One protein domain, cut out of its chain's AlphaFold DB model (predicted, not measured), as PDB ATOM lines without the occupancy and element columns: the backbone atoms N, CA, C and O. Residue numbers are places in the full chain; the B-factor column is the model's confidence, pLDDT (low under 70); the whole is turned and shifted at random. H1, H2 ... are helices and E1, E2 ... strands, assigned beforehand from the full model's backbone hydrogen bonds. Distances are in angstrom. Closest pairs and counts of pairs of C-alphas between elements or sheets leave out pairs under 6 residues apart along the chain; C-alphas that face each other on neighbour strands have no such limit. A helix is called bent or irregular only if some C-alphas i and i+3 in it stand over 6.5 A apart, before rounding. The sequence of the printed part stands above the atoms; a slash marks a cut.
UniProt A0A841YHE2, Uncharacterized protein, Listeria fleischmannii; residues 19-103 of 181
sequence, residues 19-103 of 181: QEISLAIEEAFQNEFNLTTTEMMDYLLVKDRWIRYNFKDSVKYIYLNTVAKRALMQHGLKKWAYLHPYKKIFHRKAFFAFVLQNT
ATOM      1  N   GLN A  19       1.669 -19.870  22.820       92.00
ATOM      2  CA  GLN A  19       0.531 -20.770  23.007       92.00
ATOM      3  C   GLN A  19       0.968 -22.199  23.364       92.00
ATOM      4  O   GLN A  19       0.411 -22.821  24.264       92.00
ATOM      5  N   GLU A  20       1.991 -22.729  22.696       90.75
ATOM      6  CA  GLU A  20       2.529 -24.050  23.036       90.75
ATOM      7  C   GLU A  20       3.190 -24.046  24.420       90.75
ATOM      8  O   GLU A  20       3.099 -25.024  25.160       90.75
ATOM      9  N   ILE A  21       3.842 -22.936  24.792       90.38
ATOM     10  CA  ILE A  21       4.425 -22.768  26.128       90.38
ATOM     11  C   ILE A  21       3.329 -22.794  27.199       90.38
ATOM     12  O   ILE A  21       3.497 -23.485  28.203       90.38
ATOM     13  N   SER A  22       2.216 -22.073  27.014       91.94
ATOM     14  CA  SER A  22       1.121 -22.094  27.993       91.94
ATOM     15  C   SER A  22       0.503 -23.485  28.108       91.94
ATOM     16  O   SER A  22       0.315 -23.956  29.225       91.94
ATOM     17  N   LEU A  23       0.273 -24.172  26.985       92.50
ATOM     18  CA  LEU A  23      -0.307 -25.516  26.973       92.50
ATOM     19  C   LEU A  23       0.570 -26.529  27.724       92.50
ATOM     20  O   LEU A  23       0.064 -27.264  28.567       92.50
ATOM     21  N   ALA A  24       1.887 -26.509  27.502       91.69
ATOM     22  CA  ALA A  24       2.820 -27.383  28.220       91.69
ATOM     23  C   ALA A  24       2.836 -27.116  29.737       91.69
ATOM     24  O   ALA A  24       2.951 -28.038  30.546       91.69
ATOM     25  N   ILE A  25       2.715 -25.850  30.151       92.19
ATOM     26  CA  ILE A  25       2.650 -25.497  31.575       92.19
ATOM     27  C   ILE A  25       1.324 -25.951  32.191       92.19
ATOM     28  O   ILE A  25       1.304 -26.452  33.312       92.19
ATOM     29  N   GLU A  26       0.215 -25.804  31.475       92.62
ATOM     30  CA  GLU A  26      -1.093 -26.252  31.949       92.62
ATOM     31  C   GLU A  26      -1.200 -27.766  32.057       92.62
ATOM     32  O   GLU A  26      -1.820 -28.263  32.997       92.62
ATOM     33  N   GLU A  27      -0.591 -28.496  31.127       93.56
ATOM     34  CA  GLU A  27      -0.436 -29.943  31.225       93.56
ATOM     35  C   GLU A  27       0.366 -30.305  32.483       93.56
ATOM     36  O   GLU A  27      -0.035 -31.184  33.242       93.56
ATOM     37  N   ALA A  28       1.443 -29.570  32.788       92.94
ATOM     38  CA  ALA A  28       2.167 -29.754  34.043       92.94
ATOM     39  C   ALA A  28       1.279 -29.473  35.272       92.94
ATOM     40  O   ALA A  28       1.306 -30.244  36.231       92.94
ATOM     41  N   PHE A  29       0.452 -28.423  35.248       94.81
ATOM     42  CA  PHE A  29      -0.493 -28.131  36.333       94.81
ATOM     43  C   PHE A  29      -1.518 -29.255  36.543       94.81
ATOM     44  O   PHE A  29      -1.838 -29.589  37.684       94.81
ATOM     45  N   GLN A  30      -2.008 -29.857  35.454       94.06
ATOM     46  CA  GLN A  30      -2.880 -31.037  35.503       94.06
ATOM     47  C   GLN A  30      -2.139 -32.262  36.053       94.06
ATOM     48  O   GLN A  30      -2.691 -33.006  36.860       94.06
ATOM     49  N   ASN A  31      -0.862 -32.408  35.708       93.44
ATOM     50  CA  ASN A  31       0.046 -33.433  36.215       93.44
ATOM     51  C   ASN A  31       0.634 -33.073  37.595       93.44
ATOM     52  O   ASN A  31       1.836 -33.204  37.823       93.44
ATOM     53  N   GLU A  32      -0.213 -32.630  38.530       94.88
ATOM     54  CA  GLU A  32       0.112 -32.428  39.955       94.88
ATOM     55  C   GLU A  32       1.144 -31.329  40.275       94.88
ATOM     56  O   GLU A  32       1.484 -31.140  41.447       94.88
ATOM     57  N   PHE A  33       1.632 -30.553  39.300       94.94
ATOM     58  CA  PHE A  33       2.409 -29.340  39.576       94.94
ATOM     59  C   PHE A  33       1.479 -28.172  39.891       94.94
ATOM     60  O   PHE A  33       1.368 -27.220  39.131       94.94
ATOM     61  N   ASN A  34       0.802 -28.243  41.029       95.62
ATOM     62  CA  ASN A  34      -0.201 -27.263  41.444       95.62
ATOM     63  C   ASN A  34      -0.072 -26.880  42.926       95.62
ATOM     64  O   ASN A  34      -1.054 -26.454  43.529       95.62
ATOM     65  N   LEU A  35       1.110 -27.074  43.521       95.31
ATOM     66  CA  LEU A  35       1.392 -26.725  44.911       95.31
ATOM     67  C   LEU A  35       2.290 -25.487  44.990       95.31
ATOM     68  O   LEU A  35       3.395 -25.454  44.441       95.31
ATOM     69  N   THR A  36       1.824 -24.464  45.690       95.00
ATOM     70  CA  THR A  36       2.545 -23.204  45.890       95.00
ATOM     71  C   THR A  36       3.400 -23.229  47.157       95.00
ATOM     72  O   THR A  36       3.155 -23.996  48.086       95.00
ATOM     73  N   THR A  37       4.401 -22.345  47.231       93.06
ATOM     74  CA  THR A  37       5.192 -22.172  48.461       93.06
ATOM     75  C   THR A  37       4.319 -21.753  49.646       93.06
ATOM     76  O   THR A  37       4.578 -22.199  50.758       93.06
ATOM     77  N   THR A  38       3.288 -20.935  49.415       94.00
ATOM     78  CA  THR A  38       2.348 -20.487  50.453       94.00
ATOM     79  C   THR A  38       1.608 -21.675  51.062       94.00
ATOM     80  O   THR A  38       1.665 -21.868  52.267       94.00
ATOM     81  N   GLU A  39       1.044 -22.559  50.234       95.06
ATOM     82  CA  GLU A  39       0.384 -23.775  50.730       95.06
ATOM     83  C   GLU A  39       1.340 -24.672  51.533       95.06
ATOM     84  O   GLU A  39       0.951 -25.248  52.545       95.06
ATOM     85  N   MET A  40       2.608 -24.777  51.122       95.06
ATOM     86  CA  MET A  40       3.613 -25.537  51.879       95.06
ATOM     87  C   MET A  40       3.918 -24.902  53.243       95.06
ATOM     88  O   MET A  40       4.128 -25.621  54.221       95.06
ATOM     89  N   MET A  41       3.986 -23.569  53.303       95.06
ATOM     90  CA  MET A  41       4.198 -22.820  54.544       95.06
ATOM     91  C   MET A  41       3.046 -23.025  55.514       95.06
ATOM     92  O   MET A  41       3.294 -23.313  56.684       95.06
ATOM     93  N   ASP A  42       1.822 -22.907  55.006       95.00
ATOM     94  CA  ASP A  42       0.603 -23.043  55.791       95.00
ATOM     95  C   ASP A  42       0.459 -24.477  56.303       95.00
ATOM     96  O   ASP A  42       0.193 -24.687  57.481       95.00
ATOM     97  N   TYR A  43       0.748 -25.478  55.466       95.75
ATOM     98  CA  TYR A  43       0.673 -26.881  55.870       95.75
ATOM     99  C   TYR A  43       1.718 -27.266  56.931       95.75
ATOM    100  O   TYR A  43       1.407 -27.963  57.894       95.75
ATOM    101  N   LEU A  44       2.976 -26.833  56.776       94.69
ATOM    102  CA  LEU A  44       4.063 -27.198  57.703       94.69
ATOM    103  C   LEU A  44       4.200 -26.243  58.896       94.69
ATOM    104  O   LEU A  44       4.952 -26.536  59.838       94.69
ATOM    105  N   LEU A  45       3.480 -25.121  58.868       94.75
ATOM    106  CA  LEU A  45       3.534 -24.053  59.864       94.75
ATOM    107  C   LEU A  45       4.940 -23.458  59.975       94.75
ATOM    108  O   LEU A  45       5.542 -23.386  61.051       94.75
ATOM    109  N   VAL A  46       5.504 -23.102  58.824       94.06
ATOM    110  CA  VAL A  46       6.881 -22.614  58.695       94.06
ATOM    111  C   VAL A  46       6.949 -21.364  57.835       94.06
ATOM    112  O   VAL A  46       6.087 -21.082  57.011       94.06
ATOM    113  N   LYS A  47       8.036 -20.610  57.994       94.00
ATOM    114  CA  LYS A  47       8.289 -19.423  57.175       94.00
ATOM    115  C   LYS A  47       8.798 -19.815  55.788       94.00
ATOM    116  O   LYS A  47       9.564 -20.767  55.643       94.00
ATOM    117  N   ASP A  48       8.494 -18.984  54.796       92.00
ATOM    118  CA  ASP A  48       8.945 -19.114  53.401       92.00
ATOM    119  C   ASP A  48      10.455 -19.397  53.272       92.00
ATOM    120  O   ASP A  48      10.890 -20.280  52.531       92.00
ATOM    121  N   ARG A  49      11.281 -18.689  54.057       91.94
ATOM    122  CA  ARG A  49      12.739 -18.893  54.082       91.94
ATOM    123  C   ARG A  49      13.109 -20.349  54.379       91.94
ATOM    124  O   ARG A  49      14.023 -20.877  53.756       91.94
ATOM    125  N   TRP A  50      12.401 -20.997  55.300       92.94
ATOM    126  CA  TRP A  50      12.663 -22.379  55.684       92.94
ATOM    127  C   TRP A  50      12.315 -23.351  54.546       92.94
ATOM    128  O   TRP A  50      13.127 -24.223  54.237       92.94
ATOM    129  N   ILE A  51      11.192 -23.145  53.844       91.56
ATOM    130  CA  ILE A  51      10.838 -23.938  52.652       91.56
ATOM    131  C   ILE A  51      11.929 -23.819  51.586       91.56
ATOM    132  O   ILE A  51      12.414 -24.825  51.067       91.56
ATOM    133  N   ARG A  52      12.380 -22.591  51.304       87.00
ATOM    134  CA  ARG A  52      13.405 -22.327  50.285       87.00
ATOM    135  C   ARG A  52      14.734 -23.039  50.543       87.00
ATOM    136  O   ARG A  52      15.413 -23.347  49.569       87.00
ATOM    137  N   TYR A  53      15.098 -23.312  51.797       87.19
ATOM    138  CA  TYR A  53      16.313 -24.066  52.125       87.19
ATOM    139  C   TYR A  53      16.099 -25.582  52.169       87.19
ATOM    140  O   TYR A  53      16.963 -26.314  51.702       87.19
ATOM    141  N   ASN A  54      14.966 -26.058  52.691       87.44
ATOM    142  CA  ASN A  54      14.760 -27.492  52.938       87.44
ATOM    143  C   ASN A  54      14.179 -28.251  51.729       87.44
ATOM    144  O   ASN A  54      14.371 -29.460  51.607       87.44
ATOM    145  N   PHE A  55      13.484 -27.555  50.822       86.19
ATOM    146  CA  PHE A  55      12.741 -28.182  49.717       86.19
ATOM    147  C   PHE A  55      13.357 -27.949  48.339       86.19
ATOM    148  O   PHE A  55      12.896 -28.542  47.365       86.19
ATOM    149  N   LYS A  56      14.393 -27.105  48.234       74.88
ATOM    150  CA  LYS A  56      14.988 -26.696  46.951       74.88
ATOM    151  C   LYS A  56      15.412 -27.881  46.081       74.88
ATOM    152  O   LYS A  56      15.163 -27.839  44.880       74.88
ATOM    153  N   ASP A  57      16.024 -28.885  46.702       78.94
ATOM    154  CA  ASP A  57      16.654 -30.024  46.022       78.94
ATOM    155  C   ASP A  57      15.965 -31.364  46.367       78.94
ATOM    156  O   ASP A  57      16.410 -32.434  45.950       78.94
ATOM    157  N   SER A  58      14.863 -31.297  47.123       83.12
ATOM    158  CA  SER A  58      14.168 -32.461  47.689       83.12
ATOM    159  C   SER A  58      12.850 -32.776  46.979       83.12
ATOM    160  O   SER A  58      12.435 -33.931  46.927       83.12
ATOM    161  N   VAL A  59      12.175 -31.759  46.430       88.38
ATOM    162  CA  VAL A  59      10.842 -31.897  45.824       88.38
ATOM    163  C   VAL A  59      10.852 -31.360  44.400       88.38
ATOM    164  O   VAL A  59      11.371 -30.278  44.134       88.38
ATOM    165  N   LYS A  60      10.246 -32.116  43.476       90.56
ATOM    166  CA  LYS A  60      10.114 -31.716  42.070       90.56
ATOM    167  C   LYS A  60       9.321 -30.415  41.955       90.56
ATOM    168  O   LYS A  60       8.283 -30.257  42.596       90.56
ATOM    169  N   TYR A  61       9.781 -29.513  41.097       90.62
ATOM    170  CA  TYR A  61       9.090 -28.265  40.790       90.62
ATOM    171  C   TYR A  61       9.311 -27.854  39.339       90.62
ATOM    172  O   TYR A  61      10.311 -28.226  38.726       90.62
ATOM    173  N   ILE A  62       8.396 -27.032  38.840       90.94
ATOM    174  CA  ILE A  62       8.527 -26.307  37.580       90.94
ATOM    175  C   ILE A  62       8.837 -24.844  37.869       90.94
ATOM    176  O   ILE A  62       8.441 -24.288  38.897       90.94
ATOM    177  N   TYR A  63       9.585 -24.218  36.966       90.00
ATOM    178  CA  TYR A  63      10.022 -22.835  37.101       90.00
ATOM    179  C   TYR A  63       9.363 -21.954  36.041       90.00
ATOM    180  O   TYR A  63       9.597 -22.134  34.847       90.00
ATOM    181  N   LEU A  64       8.586 -20.965  36.482       90.50
ATOM    182  CA  LEU A  64       7.912 -20.012  35.605       90.50
ATOM    183  C   LEU A  64       8.818 -18.797  35.373       90.50
ATOM    184  O   LEU A  64       8.898 -17.876  36.194       90.50
ATOM    185  N   ASN A  65       9.536 -18.817  34.249       89.62
ATOM    186  CA  ASN A  65      10.325 -17.678  33.782       89.62
ATOM    187  C   ASN A  65       9.424 -16.570  33.190       89.62
ATOM    188  O   ASN A  65       8.208 -16.718  33.094       89.62
ATOM    189  N   THR A  66      10.014 -15.445  32.784       90.69
ATOM    190  CA  THR A  66       9.264 -14.302  32.233       90.69
ATOM    191  C   THR A  66       8.445 -14.668  30.991       90.69
ATOM    192  O   THR A  66       7.313 -14.213  30.853       90.69
ATOM    193  N   VAL A  67       8.984 -15.518  30.110       90.94
ATOM    194  CA  VAL A  67       8.302 -15.957  28.879       90.94
ATOM    195  C   VAL A  67       7.105 -16.847  29.211       90.94
ATOM    196  O   VAL A  67       6.011 -16.607  28.715       90.94
ATOM    197  N   ALA A  68       7.284 -17.809  30.116       91.06
ATOM    198  CA  ALA A  68       6.230 -18.673  30.638       91.06
ATOM    199  C   ALA A  68       5.105 -17.863  31.292       91.06
ATOM    200  O   ALA A  68       3.930 -18.087  31.019       91.06
ATOM    201  N   LYS A  69       5.453 -16.863  32.110       92.31
ATOM    202  CA  LYS A  69       4.465 -15.964  32.715       92.31
ATOM    203  C   LYS A  69       3.696 -15.170  31.663       92.31
ATOM    204  O   LYS A  69       2.479 -15.069  31.759       92.31
ATOM    205  N   ARG A  70       4.382 -14.655  30.637       93.19
ATOM    206  CA  ARG A  70       3.737 -13.962  29.514       93.19
ATOM    207  C   ARG A  70       2.792 -14.885  28.740       93.19
ATOM    208  O   ARG A  70       1.680 -14.472  28.434       93.19
ATOM    209  N   ALA A  71       3.210 -16.119  28.467       93.00
ATOM    210  CA  ALA A  71       2.383 -17.134  27.820       93.00
ATOM    211  C   ALA A  71       1.102 -17.415  28.623       93.00
ATOM    212  O   ALA A  71       0.007 -17.336  28.076       93.00
ATOM    213  N   LEU A  72       1.226 -17.640  29.934       93.50
ATOM    214  CA  LEU A  72       0.084 -17.849  30.833       93.50
ATOM    215  C   LEU A  72      -0.836 -16.625  30.937       93.50
ATOM    216  O   LEU A  72      -2.043 -16.772  31.083       93.50
ATOM    217  N   MET A  73      -0.299 -15.406  30.860       92.69
ATOM    218  CA  MET A  73      -1.125 -14.193  30.859       92.69
ATOM    219  C   MET A  73      -1.961 -14.047  29.582       92.69
ATOM    220  O   MET A  73      -3.064 -13.515  29.649       92.69
ATOM    221  N   GLN A  74      -1.444 -14.487  28.432       93.69
ATOM    222  CA  GLN A  74      -2.112 -14.326  27.135       93.69
ATOM    223  C   GLN A  74      -3.034 -15.495  26.782       93.69
ATOM    224  O   GLN A  74      -4.111 -15.286  26.232       93.69
ATOM    225  N   HIS A  75      -2.603 -16.716  27.092       93.81
ATOM    226  CA  HIS A  75      -3.244 -17.953  26.645       93.81
ATOM    227  C   HIS A  75      -3.605 -18.896  27.797       93.81
ATOM    228  O   HIS A  75      -4.164 -19.958  27.550       93.81
ATOM    229  N   GLY A  76      -3.287 -18.526  29.042       91.25
ATOM    230  CA  GLY A  76      -3.529 -19.370  30.204       91.25
ATOM    231  C   GLY A  76      -5.008 -19.485  30.569       91.25
ATOM    232  O   GLY A  76      -5.756 -18.504  30.581       91.25
ATOM    233  N   LEU A  77      -5.427 -20.686  30.946       92.44
ATOM    234  CA  LEU A  77      -6.757 -20.974  31.457       92.44
ATOM    235  C   LEU A  77      -6.983 -20.278  32.801       92.44
ATOM    236  O   LEU A  77      -6.214 -20.431  33.752       92.44
ATOM    237  N   LYS A  78      -8.133 -19.606  32.930       92.62
ATOM    238  CA  LYS A  78      -8.536 -18.899  34.160       92.62
ATOM    239  C   LYS A  78      -8.515 -19.787  35.407       92.62
ATOM    240  O   LYS A  78      -8.210 -19.293  36.488       92.62
ATOM    241  N   LYS A  79      -8.785 -21.092  35.262       94.88
ATOM    242  CA  LYS A  79      -8.771 -22.054  36.379       94.88
ATOM    243  C   LYS A  79      -7.418 -22.116  37.095       94.88
ATOM    244  O   LYS A  79      -7.385 -22.385  38.286       94.88
ATOM    245  N   TRP A  80      -6.323 -21.824  36.391       94.69
ATOM    246  CA  TRP A  80      -4.963 -21.841  36.933       94.69
ATOM    247  C   TRP A  80      -4.406 -20.451  37.242       94.69
ATOM    248  O   TRP A  80      -3.253 -20.336  37.651       94.69
ATOM    249  N   ALA A  81      -5.215 -19.395  37.106       93.12
ATOM    250  CA  ALA A  81      -4.760 -18.014  37.263       93.12
ATOM    251  C   ALA A  81      -4.085 -17.751  38.618       93.12
ATOM    252  O   ALA A  81      -3.137 -16.969  38.696       93.12
ATOM    253  N   TYR A  82      -4.516 -18.453  39.670       93.62
ATOM    254  CA  TYR A  82      -3.927 -18.358  41.004       93.62
ATOM    255  C   TYR A  82      -2.463 -18.836  41.063       93.62
ATOM    256  O   TYR A  82      -1.726 -18.395  41.937       93.62
ATOM    257  N   LEU A  83      -2.003 -19.678  40.129       94.62
ATOM    258  CA  LEU A  83      -0.619 -20.168  40.057       94.62
ATOM    259  C   LEU A  83       0.320 -19.204  39.310       94.62
ATOM    260  O   LEU A  83       1.528 -19.206  39.544       94.62
ATOM    261  N   HIS A  84      -0.215 -18.349  38.435       91.75
ATOM    262  CA  HIS A  84       0.572 -17.481  37.546       91.75
ATOM    263  C   HIS A  84       1.541 -16.517  38.267       91.75
ATOM    264  O   HIS A  84       2.634 -16.264  37.741       91.75
ATOM    265  N   PRO A  85       1.213 -15.963  39.456       91.81
ATOM    266  CA  PRO A  85       2.122 -15.064  40.167       91.81
ATOM    267  C   PRO A  85       3.415 -15.752  40.623       91.81
ATOM    268  O   PRO A  85       4.482 -15.124  40.685       91.81
ATOM    269  N   TYR A  86       3.353 -17.049  40.916       91.25
ATOM    270  CA  TYR A  86       4.439 -17.776  41.554       91.25
ATOM    271  C   TYR A  86       5.582 -18.082  40.581       91.25
ATOM    272  O   TYR A  86       5.422 -18.198  39.369       91.25
ATOM    273  N   LYS A  87       6.802 -18.151  41.118       90.00
ATOM    274  CA  LYS A  87       8.019 -18.425  40.333       90.00
ATOM    275  C   LYS A  87       8.332 -19.919  40.255       90.00
ATOM    276  O   LYS A  87       8.934 -20.373  39.286       90.00
ATOM    277  N   LYS A  88       7.951 -20.662  41.293       89.81
ATOM    278  CA  LYS A  88       8.116 -22.108  41.403       89.81
ATOM    279  C   LYS A  88       6.780 -22.714  41.781       89.81
ATOM    280  O   LYS A  88       6.174 -22.237  42.738       89.81
ATOM    281  N   ILE A  89       6.377 -23.748  41.057       93.62
ATOM    282  CA  ILE A  89       5.221 -24.568  41.408       93.62
ATOM    283  C   ILE A  89       5.719 -25.984  41.655       93.62
ATOM    284  O   ILE A  89       6.411 -26.559  40.815       93.62
ATOM    285  N   PHE A  90       5.423 -26.517  42.830       93.50
ATOM    286  CA  PHE A  90       5.891 -27.817  43.279       93.50
ATOM    287  C   PHE A  90       4.909 -28.914  42.888       93.50
ATOM    288  O   PHE A  90       3.709 -28.688  42.732       93.50
ATOM    289  N   HIS A  91       5.441 -30.122  42.750       94.38
ATOM    290  CA  HIS A  91       4.644 -31.314  42.538       94.38
ATOM    291  C   HIS A  91       4.020 -31.759  43.864       94.38
ATOM    292  O   HIS A  91       4.731 -32.158  44.792       94.38
ATOM    293  N   ARG A  92       2.688 -31.769  43.937       94.56
ATOM    294  CA  ARG A  92       1.925 -32.008  45.168       94.56
ATOM    295  C   ARG A  92       2.205 -33.372  45.795       94.56
ATOM    296  O   ARG A  92       2.608 -33.445  46.953       94.56
ATOM    297  N   LYS A  93       2.096 -34.460  45.025       93.44
ATOM    298  CA  LYS A  93       2.395 -35.812  45.547       93.44
ATOM    299  C   LYS A  93       3.844 -35.976  46.009       93.44
ATOM    300  O   LYS A  93       4.083 -36.573  47.050       93.44
ATOM    301  N   ALA A  94       4.811 -35.420  45.272       92.25
ATOM    302  CA  ALA A  94       6.217 -35.474  45.665       92.25
ATOM    303  C   ALA A  94       6.471 -34.713  46.975       92.25
ATOM    304  O   ALA A  94       7.257 -35.172  47.798       92.25
ATOM    305  N   PHE A  95       5.784 -33.586  47.188       94.50
ATOM    306  CA  PHE A  95       5.823 -32.866  48.456       94.50
ATOM    307  C   PHE A  95       5.317 -33.729  49.613       94.50
ATOM    308  O   PHE A  95       6.061 -33.939  50.566       94.50
ATOM    309  N   PHE A  96       4.102 -34.273  49.521       94.44
ATOM    310  CA  PHE A  96       3.536 -35.079  50.608       94.44
ATOM    311  C   PHE A  96       4.328 -36.359  50.867       94.44
ATOM    312  O   PHE A  96       4.563 -36.697  52.023       94.44
ATOM    313  N   ALA A  97       4.829 -37.023  49.822       93.00
ATOM    314  CA  ALA A  97       5.725 -38.166  49.977       93.00
ATOM    315  C   ALA A  97       7.008 -37.783  50.735       93.00
ATOM    316  O   ALA A  97       7.457 -38.520  51.610       93.00
ATOM    317  N   PHE A  98       7.580 -36.613  50.441       92.75
ATOM    318  CA  PHE A  98       8.761 -36.127  51.147       92.75
ATOM    319  C   PHE A  98       8.458 -35.756  52.606       92.75
ATOM    320  O   PHE A  98       9.256 -36.065  53.490       92.75
ATOM    321  N   VAL A  99       7.307 -35.139  52.887       94.38
ATOM    322  CA  VAL A  99       6.882 -34.859  54.268       94.38
ATOM    323  C   VAL A  99       6.672 -36.158  55.044       94.38
ATOM    324  O   VAL A  99       7.177 -36.279  56.159       94.38
ATOM    325  N   LEU A 100       5.998 -37.143  54.448       94.25
ATOM    326  CA  LEU A 100       5.752 -38.454  55.046       94.25
ATOM    327  C   LEU A 100       7.066 -39.141  55.448       94.25
ATOM    328  O   LEU A 100       7.224 -39.547  56.595       94.25
ATOM    329  N   GLN A 101       8.052 -39.164  54.545       92.44
ATOM    330  CA  GLN A 101       9.387 -39.724  54.806       92.44
ATOM    331  C   GLN A 101      10.137 -39.041  55.960       92.44
ATOM    332  O   GLN A 101      11.019 -39.646  56.563       92.44
ATOM    333  N   ASN A 102       9.814 -37.781  56.257       93.00
ATOM    334  CA  ASN A 102      10.448 -36.988  57.311       93.00
ATOM    335  C   ASN A 102       9.528 -36.769  58.523       93.00
ATOM    336  O   ASN A 102       9.783 -35.877  59.340       93.00
ATOM    337  N   THR A 103       8.466 -37.570  58.639       94.94
ATOM    338  CA  THR A 103       7.527 -37.527  59.756       94.94
ATOM    339  C   THR A 103       7.626 -38.802  60.577       94.94
ATOM    340  O   THR A 103       7.635 -39.908  60.042       94.94
TER     341      THR A 103
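AT A GLANCE: This is residues 19 to 103 of the 181 residues of an uncharacterized protein of Listeria fleischmannii (UniProt A0A841YHE2). A tiny two-stranded sheet, E1 beside E2, sits in the middle of an elongated model, with short helices gathered toward its two ends: H1, H4 and H5 at one, H2, H3 and H6 at the other. At the first end H4 packs on H1 about perpendicular to it; at the other H3 packs on H2, also about perpendicular, while H6 touches no helix. The printed part has 85 residues, with six named helices and two named strands in the order H1 H2 H3 E1 H4 H5 E2 H6; the sheet is antiparallel and the class is mostly helix. The whole is compact, with a radius of gyration of the C-alphas of 13.2 A, and spans 41 by 22 by 21 A.

HOW THE PARTS SIT: Begin with H1, residues 19 to 30, and look across to H4, residues 66 to 75: they touch, the closest C-alphas being those of Ser 22 and Ala 71, 5.1 A apart, with their lines at 90 degrees. H5, residues 78 to 83, is close to H1 but not clearly touching, the closest C-alphas being those of Glu 26 and Trp 80 at 7.7 A. Next find H2, residues 37 to 44, which touches H3, residues 48 to 54, about perpendicular at 78 degrees; their closest C-alphas, those of Met 41 and Asp 48, are 6.1 A apart. Then look at E1, residues 61 to 63, and E2, residues 88 to 90, antiparallel neighbours with 160 degrees between their directions. N 62 and O 89 are within hydrogen-bond range at 2.8 A, and so are N 89 and O 62 at 3.0 A. The closest C-alphas of H2 and E2, those of Thr 37 and Ile 89, are 7.4 A apart. H6, residues 92 to 101, is apart from H2, but only just, at 8.4 A. In H1, H2, H3, H4 and H6 every O i to N i+4 pair is within hydrogen-bond range; in H5 0 of 2 are, beside 2 of 3 O i to N i+3 pairs.

IN THESE COORDINATES: Find C-alpha 19 at (0.531, -20.770, 23.007); from there H1 runs 16.5 A to C-alpha 30. H2 is 10.6 A long and H3 10.2 A. E1 begins at C-alpha 61, at (9.090, -28.265, 40.790), and is 6.6 A long. H4 measures 14.2 A; H5, 10.0 A, is irregular, with C-alphas 79 and 82 7.6 A apart. E2 is 6.4 A long, and H6 runs 14.4 A to C-alpha 101 at (9.387, -39.724, 54.806).

THE WHOLE: The two C-alphas farthest apart, those of Gln 74 and Thr 103, are 41.2 A from each other. The printed part has no cut and no long link. Its mean pLDDT is 92.2, and no printed residue is under 70.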